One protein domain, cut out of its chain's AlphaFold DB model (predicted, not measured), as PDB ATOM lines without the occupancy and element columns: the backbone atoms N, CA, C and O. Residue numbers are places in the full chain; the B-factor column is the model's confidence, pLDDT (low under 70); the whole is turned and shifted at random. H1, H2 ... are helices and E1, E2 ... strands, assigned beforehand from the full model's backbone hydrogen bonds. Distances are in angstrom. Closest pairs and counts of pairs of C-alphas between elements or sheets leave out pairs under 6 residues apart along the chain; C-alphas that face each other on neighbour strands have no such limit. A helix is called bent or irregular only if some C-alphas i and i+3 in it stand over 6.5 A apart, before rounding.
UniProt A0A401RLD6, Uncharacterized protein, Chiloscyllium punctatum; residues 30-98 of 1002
ATOM      1  N   LYS A  30     -40.491 -18.757 -30.115       52.12
ATOM      2  CA  LYS A  30     -40.158 -17.341 -29.844       52.12
ATOM      3  C   LYS A  30     -39.520 -17.135 -28.470       52.12
ATOM      4  O   LYS A  30     -38.767 -16.184 -28.292       52.12
ATOM      5  N   ASN A  31     -39.799 -18.034 -27.530       54.06
ATOM      6  CA  ASN A  31     -39.277 -17.990 -26.169       54.06
ATOM      7  C   ASN A  31     -37.883 -18.624 -26.009       54.06
ATOM      8  O   ASN A  31     -37.308 -18.484 -24.937       54.06
ATOM      9  N   SER A  32     -37.344 -19.315 -27.024       55.50
ATOM     10  CA  SER A  32     -36.026 -19.973 -26.961       55.50
ATOM     11  C   SER A  32     -35.012 -19.452 -27.980       55.50
ATOM     12  O   SER A  32     -33.856 -19.871 -27.961       55.50
ATOM     13  N   SER A  33     -35.368 -18.488 -28.842       55.91
ATOM     14  CA  SER A  33     -34.396 -17.896 -29.780       55.91
ATOM     15  C   SER A  33     -33.266 -17.128 -29.079       55.91
ATOM     16  O   SER A  33     -32.224 -16.896 -29.684       55.91
ATOM     17  N   SER A  34     -33.450 -16.741 -27.811       63.12
ATOM     18  CA  SER A  34     -32.406 -16.176 -26.946       63.12
ATOM     19  C   SER A  34     -31.278 -17.157 -26.638       63.12
ATOM     20  O   SER A  34     -30.183 -16.722 -26.278       63.12
ATOM     21  N   ASP A  35     -31.532 -18.456 -26.778       72.69
ATOM     22  CA  ASP A  35     -30.666 -19.527 -26.283       72.69
ATOM     23  C   ASP A  35     -29.744 -20.067 -27.382       72.69
ATOM     24  O   ASP A  35     -28.902 -20.923 -27.121       72.69
ATOM     25  N   TYR A  36     -29.883 -19.554 -28.608       79.19
ATOM     26  CA  TYR A  36     -29.086 -19.919 -29.775       79.19
ATOM     27  C   TYR A  36     -28.182 -18.764 -30.217       79.19
ATOM     28  O   TYR A  36     -28.462 -17.589 -29.978       79.19
ATOM     29  N   VAL A  37     -27.079 -19.117 -30.870       81.94
ATOM     30  CA  VAL A  37     -26.132 -18.206 -31.524       81.94
ATOM     31  C   VAL A  37     -25.801 -18.719 -32.918       81.94
ATOM     32  O   VAL A  37     -25.800 -19.928 -33.163       81.94
ATOM     33  N   LEU A  38     -25.509 -17.793 -33.831       83.75
ATOM     34  CA  LEU A  38     -24.975 -18.126 -35.145       83.75
ATOM     35  C   LEU A  38     -23.457 -18.312 -35.040       83.75
ATOM     36  O   LEU A  38     -22.752 -17.440 -34.532       83.75
ATOM     37  N   CYS A  39     -22.959 -19.429 -35.553       83.31
ATOM     38  CA  CYS A  39     -21.545 -19.758 -35.613       83.31
ATOM     39  C   CYS A  39     -21.066 -19.818 -37.067       83.31
ATOM     40  O   CYS A  39     -21.758 -20.343 -37.937       83.31
ATOM     41  N   ASP A  40     -19.862 -19.311 -37.311       86.19
ATOM     42  CA  ASP A  40     -19.093 -19.471 -38.546       86.19
ATOM     43  C   ASP A  40     -18.207 -20.711 -38.375       86.19
ATOM     44  O   ASP A  40     -17.369 -20.746 -37.471       86.19
ATOM     45  N   VAL A  41     -18.463 -21.759 -39.163       85.50
ATOM     46  CA  VAL A  41     -17.937 -23.115 -38.943       85.50
ATOM     47  C   VAL A  41     -17.110 -23.564 -40.140       85.50
ATOM     48  O   VAL A  41     -17.575 -23.521 -41.283       85.50
ATOM     49  N   ILE A  42     -15.900 -24.054 -39.872       86.56
ATOM     50  CA  ILE A  42     -15.013 -24.668 -40.861       86.56
ATOM     51  C   ILE A  42     -14.923 -26.165 -40.564       86.56
ATOM     52  O   ILE A  42     -14.805 -26.600 -39.415       86.56
ATOM     53  N   GLY A  43     -14.996 -26.969 -41.616       86.31
ATOM     54  CA  GLY A  43     -14.965 -28.416 -41.502       86.31
ATOM     55  C   GLY A  43     -14.640 -29.097 -42.818       86.31
ATOM     56  O   GLY A  43     -14.427 -28.448 -43.843       86.31
ATOM     57  N   ARG A  44     -14.615 -30.424 -42.775       85.25
ATOM     58  CA  ARG A  44     -14.420 -31.294 -43.935       85.25
ATOM     59  C   ARG A  44     -15.602 -32.249 -44.064       85.25
ATOM     60  O   ARG A  44     -16.175 -32.663 -43.056       85.25
ATOM     61  N   SER A  45     -15.948 -32.597 -45.295       81.56
ATOM     62  CA  SER A  45     -16.874 -33.695 -45.579       81.56
ATOM     63  C   SER A  45     -16.054 -34.923 -45.946       81.56
ATOM     64  O   SER A  45     -15.127 -34.799 -46.746       81.56
ATOM     65  N   ASP A  46     -16.369 -36.081 -45.376       73.50
ATOM     66  CA  ASP A  46     -15.771 -37.345 -45.812       73.50
ATOM     67  C   ASP A  46     -16.416 -37.874 -47.111       73.50
ATOM     68  O   ASP A  46     -17.331 -37.266 -47.681       73.50
ATOM     69  N   GLU A  47     -15.908 -39.008 -47.603       66.38
ATOM     70  CA  GLU A  47     -16.389 -39.669 -48.825       66.38
ATOM     71  C   GLU A  47     -17.850 -40.151 -48.708       66.38
ATOM     72  O   GLU A  47     -18.529 -40.302 -49.723       66.38
ATOM     73  N   GLU A  48     -18.368 -40.301 -47.485       68.69
ATOM     74  CA  GLU A  48     -19.768 -40.637 -47.181       68.69
ATOM     75  C   GLU A  48     -20.656 -39.386 -46.981       68.69
ATOM     76  O   GLU A  48     -21.842 -39.493 -46.664       68.69
ATOM     77  N   HIS A  49     -20.104 -38.187 -47.208       63.12
ATOM     78  CA  HIS A  49     -20.733 -36.878 -47.002       63.12
ATOM     79  C   HIS A  49     -21.084 -36.530 -45.542       63.12
ATOM     80  O   HIS A  49     -21.839 -35.574 -45.306       63.12
ATOM     81  N   ASN A  50     -20.514 -37.221 -44.553       70.75
ATOM     82  CA  ASN A  50     -20.629 -36.812 -43.158       70.75
ATOM     83  C   ASN A  50     -19.724 -35.603 -42.899       70.75
ATOM     84  O   ASN A  50     -18.559 -35.552 -43.297       70.75
ATOM     85  N   TRP A  51     -20.268 -34.596 -42.215       79.19
ATOM     86  CA  TRP A  51     -19.531 -33.377 -41.895       79.19
ATOM     87  C   TRP A  51     -18.792 -33.494 -40.565       79.19
ATOM     88  O   TRP A  51     -19.419 -33.646 -39.513       79.19
ATOM     89  N   ARG A  52     -17.478 -33.276 -40.593       79.31
ATOM     90  CA  ARG A  52     -16.642 -33.093 -39.407       79.31
ATOM     91  C   ARG A  52     -16.299 -31.613 -39.246       79.31
ATOM     92  O   ARG A  52     -15.684 -31.020 -40.128       79.31
ATOM     93  N   THR A  53     -16.696 -31.019 -38.120       81.19
ATOM     94  CA  THR A  53     -16.241 -29.668 -37.740       81.19
ATOM     95  C   THR A  53     -14.794 -29.748 -37.269       81.19
ATOM     96  O   THR A  53     -14.479 -30.624 -36.469       81.19
ATOM     97  N   GLU A  54     -13.950 -28.833 -37.737       79.94
ATOM     98  CA  GLU A  54     -12.546 -28.726 -37.316       79.94
ATOM     99  C   GLU A  54     -12.335 -27.486 -36.432       79.94
ATOM    100  O   GLU A  54     -11.632 -27.564 -35.432       79.94
ATOM    101  N   CYS A  55     -13.000 -26.363 -36.732       76.31
ATOM    102  CA  CYS A  55     -13.067 -25.202 -35.838       76.31
ATOM    103  C   CYS A  55     -14.320 -24.349 -36.102       76.31
ATOM    104  O   CYS A  55     -14.967 -24.458 -37.150       76.31
ATOM    105  N   PHE A  56     -14.688 -23.492 -35.148       85.19
ATOM    106  CA  PHE A  56     -15.770 -22.521 -35.320       85.19
ATOM    107  C   PHE A  56     -15.573 -21.280 -34.448       85.19
ATOM    108  O   PHE A  56     -14.834 -21.304 -33.468       85.19
ATOM    109  N   ARG A  57     -16.286 -20.201 -34.777       84.25
ATOM    110  CA  ARG A  57     -16.426 -19.017 -33.918       84.25
ATOM    111  C   ARG A  57     -17.873 -18.545 -33.869       84.25
ATOM    112  O   ARG A  57     -18.625 -18.767 -34.814       84.25
ATOM    113  N   VAL A  58     -18.248 -17.838 -32.808       83.06
ATOM    114  CA  VAL A  58     -19.530 -17.119 -32.753       83.06
ATOM    115  C   VAL A  58     -19.464 -15.889 -33.669       83.06
ATOM    116  O   VAL A  58     -18.435 -15.211 -33.743       83.06
ATOM    117  N   VAL A  59     -20.556 -15.620 -34.383       79.06
ATOM    118  CA  VAL A  59     -20.746 -14.418 -35.203       79.06
ATOM    119  C   VAL A  59     -21.431 -13.350 -34.354       79.06
ATOM    120  O   VAL A  59     -22.445 -13.623 -33.716       79.06
ATOM    121  N   SER A  60     -20.874 -12.142 -34.335       70.44
ATOM    122  CA  SER A  60     -21.411 -11.019 -33.555       70.44
ATOM    123  C   SER A  60     -22.547 -10.308 -34.298       70.44
ATOM    124  O   SER A  60     -22.527 -10.244 -35.524       70.44
ATOM    125  N   ASP A  61     -23.470  -9.665 -33.577       68.88
ATOM    126  CA  ASP A  61     -24.659  -9.001 -34.155       68.88
ATOM    127  C   ASP A  61     -24.347  -7.900 -35.196       68.88
ATOM    128  O   ASP A  61     -25.181  -7.570 -36.037       68.88
ATOM    129  N   ASN A  62     -23.134  -7.337 -35.158       59.00
ATOM    130  CA  ASN A  62     -22.657  -6.316 -36.099       59.00
ATOM    131  C   ASN A  62     -21.993  -6.899 -37.363       59.00
ATOM    132  O   ASN A  62     -21.681  -6.161 -38.302       59.00
ATOM    133  N   GLU A  63     -21.732  -8.206 -37.396       61.41
ATOM    134  CA  GLU A  63     -21.117  -8.884 -38.532       61.41
ATOM    135  C   GLU A  63     -22.182  -9.317 -39.548       61.41
ATOM    136  O   GLU A  63     -23.277  -9.737 -39.193       61.41
ATOM    137  N   LYS A  64     -21.863  -9.235 -40.845       72.50
ATOM    138  CA  LYS A  64     -22.789  -9.585 -41.935       72.50
ATOM    139  C   LYS A  64     -22.361 -10.928 -42.550       72.50
ATOM    140  O   LYS A  64     -21.429 -10.917 -43.357       72.50
ATOM    141  N   PRO A  65     -23.008 -12.073 -42.231       61.03
ATOM    142  CA  PRO A  65     -22.520 -13.409 -42.605       61.03
ATOM    143  C   PRO A  65     -22.299 -13.596 -44.111       61.03
ATOM    144  O   PRO A  65     -21.291 -14.156 -44.531       61.03
ATOM    145  N   LEU A  66     -23.195 -13.046 -44.934       63.97
ATOM    146  CA  LEU A  66     -23.102 -13.112 -46.398       63.97
ATOM    147  C   LEU A  66     -21.904 -12.322 -46.959       63.97
ATOM    148  O   LEU A  66     -21.323 -12.725 -47.961       63.97
ATOM    149  N   ILE A  67     -21.495 -11.232 -46.295       63.59
ATOM    150  CA  ILE A  67     -20.270 -10.494 -46.647       63.59
ATOM    151  C   ILE A  67     -19.042 -11.263 -46.146       63.59
ATOM    152  O   ILE A  67     -18.069 -11.419 -46.873       63.59
ATOM    153  N   LEU A  68     -19.090 -11.815 -44.930       64.56
ATOM    154  CA  LEU A  68     -18.013 -12.666 -44.420       64.56
ATOM    155  C   LEU A  68     -17.736 -13.862 -45.348       64.56
ATOM    156  O   LEU A  68     -16.574 -14.221 -45.527       64.56
ATOM    157  N   GLN A  69     -18.773 -14.447 -45.955       65.81
ATOM    158  CA  GLN A  69     -18.663 -15.546 -46.918       65.81
ATOM    159  C   GLN A  69     -18.014 -15.135 -48.249       65.81
ATOM    160  O   GLN A  69     -17.340 -15.959 -48.867       65.81
ATOM    161  N   SER A  70     -18.201 -13.890 -48.706       59.88
ATOM    162  CA  SER A  70     -17.614 -13.412 -49.965       59.88
ATOM    163  C   SER A  70     -16.148 -12.994 -49.829       59.88
ATOM    164  O   SER A  70     -15.404 -13.092 -50.800       59.88
ATOM    165  N   LEU A  71     -15.722 -12.571 -48.633       54.56
ATOM    166  CA  LEU A  71     -14.365 -12.077 -48.372       54.56
ATOM    167  C   LEU A  71     -13.300 -13.176 -48.223       54.56
ATOM    168  O   LEU A  71     -12.120 -12.890 -48.398       54.56
ATOM    169  N   TRP A  72     -13.679 -14.408 -47.860       63.62
ATOM    170  CA  TRP A  72     -12.714 -15.481 -47.589       63.62
ATOM    171  C   TRP A  72     -13.310 -16.885 -47.755       63.62
ATOM    172  O   TRP A  72     -14.418 -17.167 -47.284       63.62
ATOM    173  N   LYS A  73     -12.539 -17.791 -48.369       72.12
ATOM    174  CA  LYS A  73     -12.859 -19.217 -48.533       72.12
ATOM    175  C   LYS A  73     -11.744 -20.084 -47.920       72.12
ATOM    176  O   LYS A  73     -10.585 -19.683 -48.007       72.12
ATOM    177  N   PRO A  74     -12.062 -21.258 -47.340       75.06
ATOM    178  CA  PRO A  74     -11.050 -22.212 -46.888       75.06
ATOM    179  C   PRO A  74     -10.161 -22.734 -48.024       75.06
ATOM    180  O   PRO A  74     -10.520 -22.641 -49.198       75.06
ATOM    181  N   LYS A  75      -9.024 -23.333 -47.647       71.25
ATOM    182  CA  LYS A  75      -8.168 -24.114 -48.554       71.25
ATOM    183  C   LYS A  75      -8.915 -25.346 -49.090       71.25
ATOM    184  O   LYS A  75      -9.890 -25.794 -48.485       71.25
ATOM    185  N   GLU A  76      -8.434 -25.908 -50.199       67.25
ATOM    186  CA  GLU A  76      -8.997 -27.131 -50.788       67.25
ATOM    187  C   GLU A  76      -9.089 -28.281 -49.768       67.25
ATOM    188  O   GLU A  76      -8.276 -28.393 -48.850       67.25
ATOM    189  N   GLY A  77     -10.135 -29.105 -49.892       76.38
ATOM    190  CA  GLY A  77     -10.490 -30.141 -48.913       76.38
ATOM    191  C   GLY A  77     -11.311 -29.647 -47.710       76.38
ATOM    192  O   GLY A  77     -11.963 -30.457 -47.053       76.38
ATOM    193  N   PHE A  78     -11.359 -28.335 -47.453       79.56
ATOM    194  CA  PHE A  78     -12.182 -27.740 -46.398       79.56
ATOM    195  C   PHE A  78     -13.352 -26.940 -46.972       79.56
ATOM    196  O   PHE A  78     -13.279 -26.322 -48.034       79.56
ATOM    197  N   ALA A  79     -14.443 -26.907 -46.220       78.75
ATOM    198  CA  ALA A  79     -15.633 -26.135 -46.519       78.75
ATOM    199  C   ALA A  79     -16.013 -25.262 -45.317       78.75
ATOM    200  O   ALA A  79     -15.641 -25.525 -44.173       78.75
ATOM    201  N   ARG A  80     -16.770 -24.199 -45.592       84.56
ATOM    202  CA  ARG A  80     -17.241 -23.224 -44.604       84.56
ATOM    203  C   ARG A  80     -18.756 -23.136 -44.665       84.56
ATOM    204  O   ARG A  80     -19.316 -23.049 -45.758       84.56
ATOM    205  N   ARG A  81     -19.413 -23.145 -43.510       84.19
ATOM    206  CA  ARG A  81     -20.869 -23.008 -43.391       84.19
ATOM    207  C   ARG A  81     -21.238 -22.276 -42.107       84.19
ATOM    208  O   ARG A  81     -20.506 -22.345 -41.126       84.19
ATOM    209  N   PHE A  82     -22.384 -21.606 -42.108       82.19
ATOM    210  CA  PHE A  82     -22.942 -21.034 -40.886       82.19
ATOM    211  C   PHE A  82     -23.906 -22.031 -40.239       82.19
ATOM    212  O   PHE A  82     -24.738 -22.626 -40.924       82.19
ATOM    213  N   GLU A  83     -23.799 -22.210 -38.926       84.25
ATOM    214  CA  GLU A  83     -24.640 -23.110 -38.130       84.25
ATOM    215  C   GLU A  83     -25.265 -22.348 -36.963       84.25
ATOM    216  O   GLU A  83     -24.595 -21.531 -36.339       84.25
ATOM    217  N   MET A  84     -26.516 -22.645 -36.605       82.62
ATOM    218  CA  MET A  84     -27.049 -22.228 -35.304       82.62
ATOM    219  C   MET A  84     -26.722 -23.290 -34.255       82.62
ATOM    220  O   MET A  84     -27.046 -24.462 -34.445       82.62
ATOM    221  N   ARG A  85     -26.118 -22.884 -33.137       82.00
ATOM    222  CA  ARG A  85     -25.808 -23.747 -31.980       82.00
ATOM    223  C   ARG A  85     -26.405 -23.143 -30.709       82.00
ATOM    224  O   ARG A  85     -26.633 -21.934 -30.672       82.00
ATOM    225  N   ARG A  86     -26.684 -23.945 -29.674       82.38
ATOM    226  CA  ARG A  86     -27.128 -23.385 -28.384       82.38
ATOM    227  C   ARG A  86     -25.949 -22.704 -27.693       82.38
ATOM    228  O   ARG A  86     -24.822 -23.189 -27.783       82.38
ATOM    229  N   LYS A  87     -26.214 -21.631 -26.950       80.12
ATOM    230  CA  LYS A  87     -25.214 -20.931 -26.129       80.12
ATOM    231  C   LYS A  87     -24.544 -21.874 -25.137       80.12
ATOM    232  O   LYS A  87     -23.323 -21.904 -25.085       80.12
ATOM    233  N   VAL A  88     -25.328 -22.714 -24.458       79.44
ATOM    234  CA  VAL A  88     -24.815 -23.705 -23.498       79.44
ATOM    235  C   VAL A  88     -23.854 -24.713 -24.140       79.44
ATOM    236  O   VAL A  88     -22.809 -24.989 -23.563       79.44
ATOM    237  N   ASP A  89     -24.137 -25.188 -25.358       78.69
ATOM    238  CA  ASP A  89     -23.262 -26.133 -26.069       78.69
ATOM    239  C   ASP A  89     -21.940 -25.450 -26.470       78.69
ATOM    240  O   ASP A  89     -20.864 -26.038 -26.374       78.69
ATOM    241  N   VAL A  90     -22.009 -24.187 -26.910       79.50
ATOM    242  CA  VAL A  90     -20.833 -23.378 -27.274       79.50
ATOM    243  C   VAL A  90     -19.983 -23.044 -26.048       79.50
ATOM    244  O   VAL A  90     -18.761 -23.145 -26.116       79.50
ATOM    245  N   GLU A  91     -20.610 -22.689 -24.928       74.56
ATOM    246  CA  GLU A  91     -19.939 -22.432 -23.650       74.56
ATOM    247  C   GLU A  91     -19.308 -23.708 -23.074       74.56
ATOM    248  O   GLU A  91     -18.187 -23.651 -22.575       74.56
ATOM    249  N   GLU A  92     -19.955 -24.874 -23.199       77.44
ATOM    250  CA  GLU A  92     -19.389 -26.156 -22.769       77.44
ATOM    251  C   GLU A  92     -18.194 -26.581 -23.641       77.44
ATOM    252  O   GLU A  92     -17.188 -27.062 -23.114       77.44
ATOM    253  N   ILE A  93     -18.261 -26.373 -24.962       70.56
ATOM    254  CA  ILE A  93     -17.129 -26.639 -25.862       70.56
ATOM    255  C   ILE A  93     -15.973 -25.676 -25.558       70.56
ATOM    256  O   ILE A  93     -14.854 -26.140 -25.356       70.56
ATOM    257  N   ALA A  94     -16.236 -24.376 -25.402       63.44
ATOM    258  CA  ALA A  94     -15.218 -23.385 -25.040       63.44
ATOM    259  C   ALA A  94     -14.635 -23.593 -23.625       63.44
ATOM    260  O   ALA A  94     -13.499 -23.212 -23.358       63.44
ATOM    261  N   ALA A  95     -15.386 -24.209 -22.705       59.41
ATOM    262  CA  ALA A  95     -14.887 -24.596 -21.385       59.41
ATOM    263  C   ALA A  95     -14.021 -25.870 -21.414       59.41
ATOM    264  O   ALA A  95     -13.177 -26.046 -20.532       59.41
ATOM    265  N   LYS A  96     -14.218 -26.749 -22.410       56.56
ATOM    266  CA  LYS A  96     -13.369 -27.922 -22.681       56.56
ATOM    267  C   LYS A  96     -12.112 -27.541 -23.465       56.56
ATOM    268  O   LYS A  96     -11.034 -28.023 -23.132       56.56
ATOM    269  N   GLU A  97     -12.218 -26.617 -24.418       53.09
ATOM    270  CA  GLU A  97     -11.093 -25.915 -25.051       53.09
ATOM    271  C   GLU A  97     -10.495 -24.864 -24.101       53.09
ATOM    272  O   GLU A  97     -10.384 -23.679 -24.420       53.09
ATOM    273  N   LYS A  98     -10.082 -25.294 -22.902       40.59
ATOM    274  CA  LYS A  98      -9.362 -24.444 -21.949       40.59
ATOM    275  C   LYS A  98      -7.897 -24.302 -22.370       40.59
ATOM    276  O   LYS A  98      -6.982 -24.767 -21.698       40.59
TER     277      LYS A  98
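Overview. This is residues 30 to 98 of the 1002 residues of an uncharacterized protein of Chiloscyllium punctatum (UniProt A0A401RLD6). A strongly twisted sheet of three bent strands makes the core, with a short helix, H1, held over one face on two short links and a second helix, H2, at one end of the sheet on the opposite face. The printed part has 69 residues with three named strands and two named helices, in the order E1, E2, H1, E3, H2 along the chain. The sheet's order is E2, E1, E3, antiparallel throughout, and the class is mixed, helices and strands. The whole is only just loose, close to compact, with a radius of gyration of the C-alphas of 13.4 A and spans of 38 by 28 by 26 A.

Arrangement. Start with the inner strand E1, residues 36 to 45, which bends by 64 degrees at residue 42. On one side look for the edge strand E3, residues 79 to 86, antiparallel to E1 at 145 degrees; N 39 and O 83 are within hydrogen-bond range at 2.8 A. On the other side is the edge strand E2, residues 51 to 58, antiparallel to E1 at 143 degrees, with N 40 and O 57 at 2.8 A; E1 and E2 form a hairpin. H1, residues 65 to 71, is on the sheet, and its height over the sheet is 10.0 A, with the local plane fitted to 6 C-alphas of the sheet. It lies over E3 and runs along the strands, at 24 degrees to E3 on the local plane; the closest C-alphas of the two, Pro 65 and Phe 82, are 7.8 A apart. E2, H1 and E3 form a split strand-helix-strand unit, two strands running the same way with a helix between them in the chain and E1 between them in the sheet; its crossover is right-handed. H2, residues 87 to 96, is on the opposite face at a height of 5.0 A, only just over none of the strands, with 2 of its 10 C-alphas falling on E3. Its closest C-alpha to E1 is Lys 87, 5.4 A from that of Tyr 36. H1 and H2 are apart; in both, every O i to N i+4 pair is within hydrogen-bond range.

Along the chain. Find C-alpha 36 at (-29.086, -19.919, -29.775); from there E1 runs 24.3 A to residue 45. E2 covers 18.7 A and bends by 74 degrees at residue 54. H1, 10.1 A long, begins at C-alpha 65, (-22.520, -13.409, -42.605). E3 covers 21.6 A and bends by 51 degrees at residue 82. H2 covers 14.2 A and ends at C-alpha 96, (-13.369, -27.922, -22.681).

Size, cuts and confidence. The two C-alphas farthest apart, those of Asn 31 and Glu 76, are 40.1 A apart. The printed part has no cut and no long link. The mean pLDDT of the printed part is 72.6; look for values under 70 at residues 30 to 34, 47 to 49, 61 to 63, 65 to 72, 76 and 94 to 98.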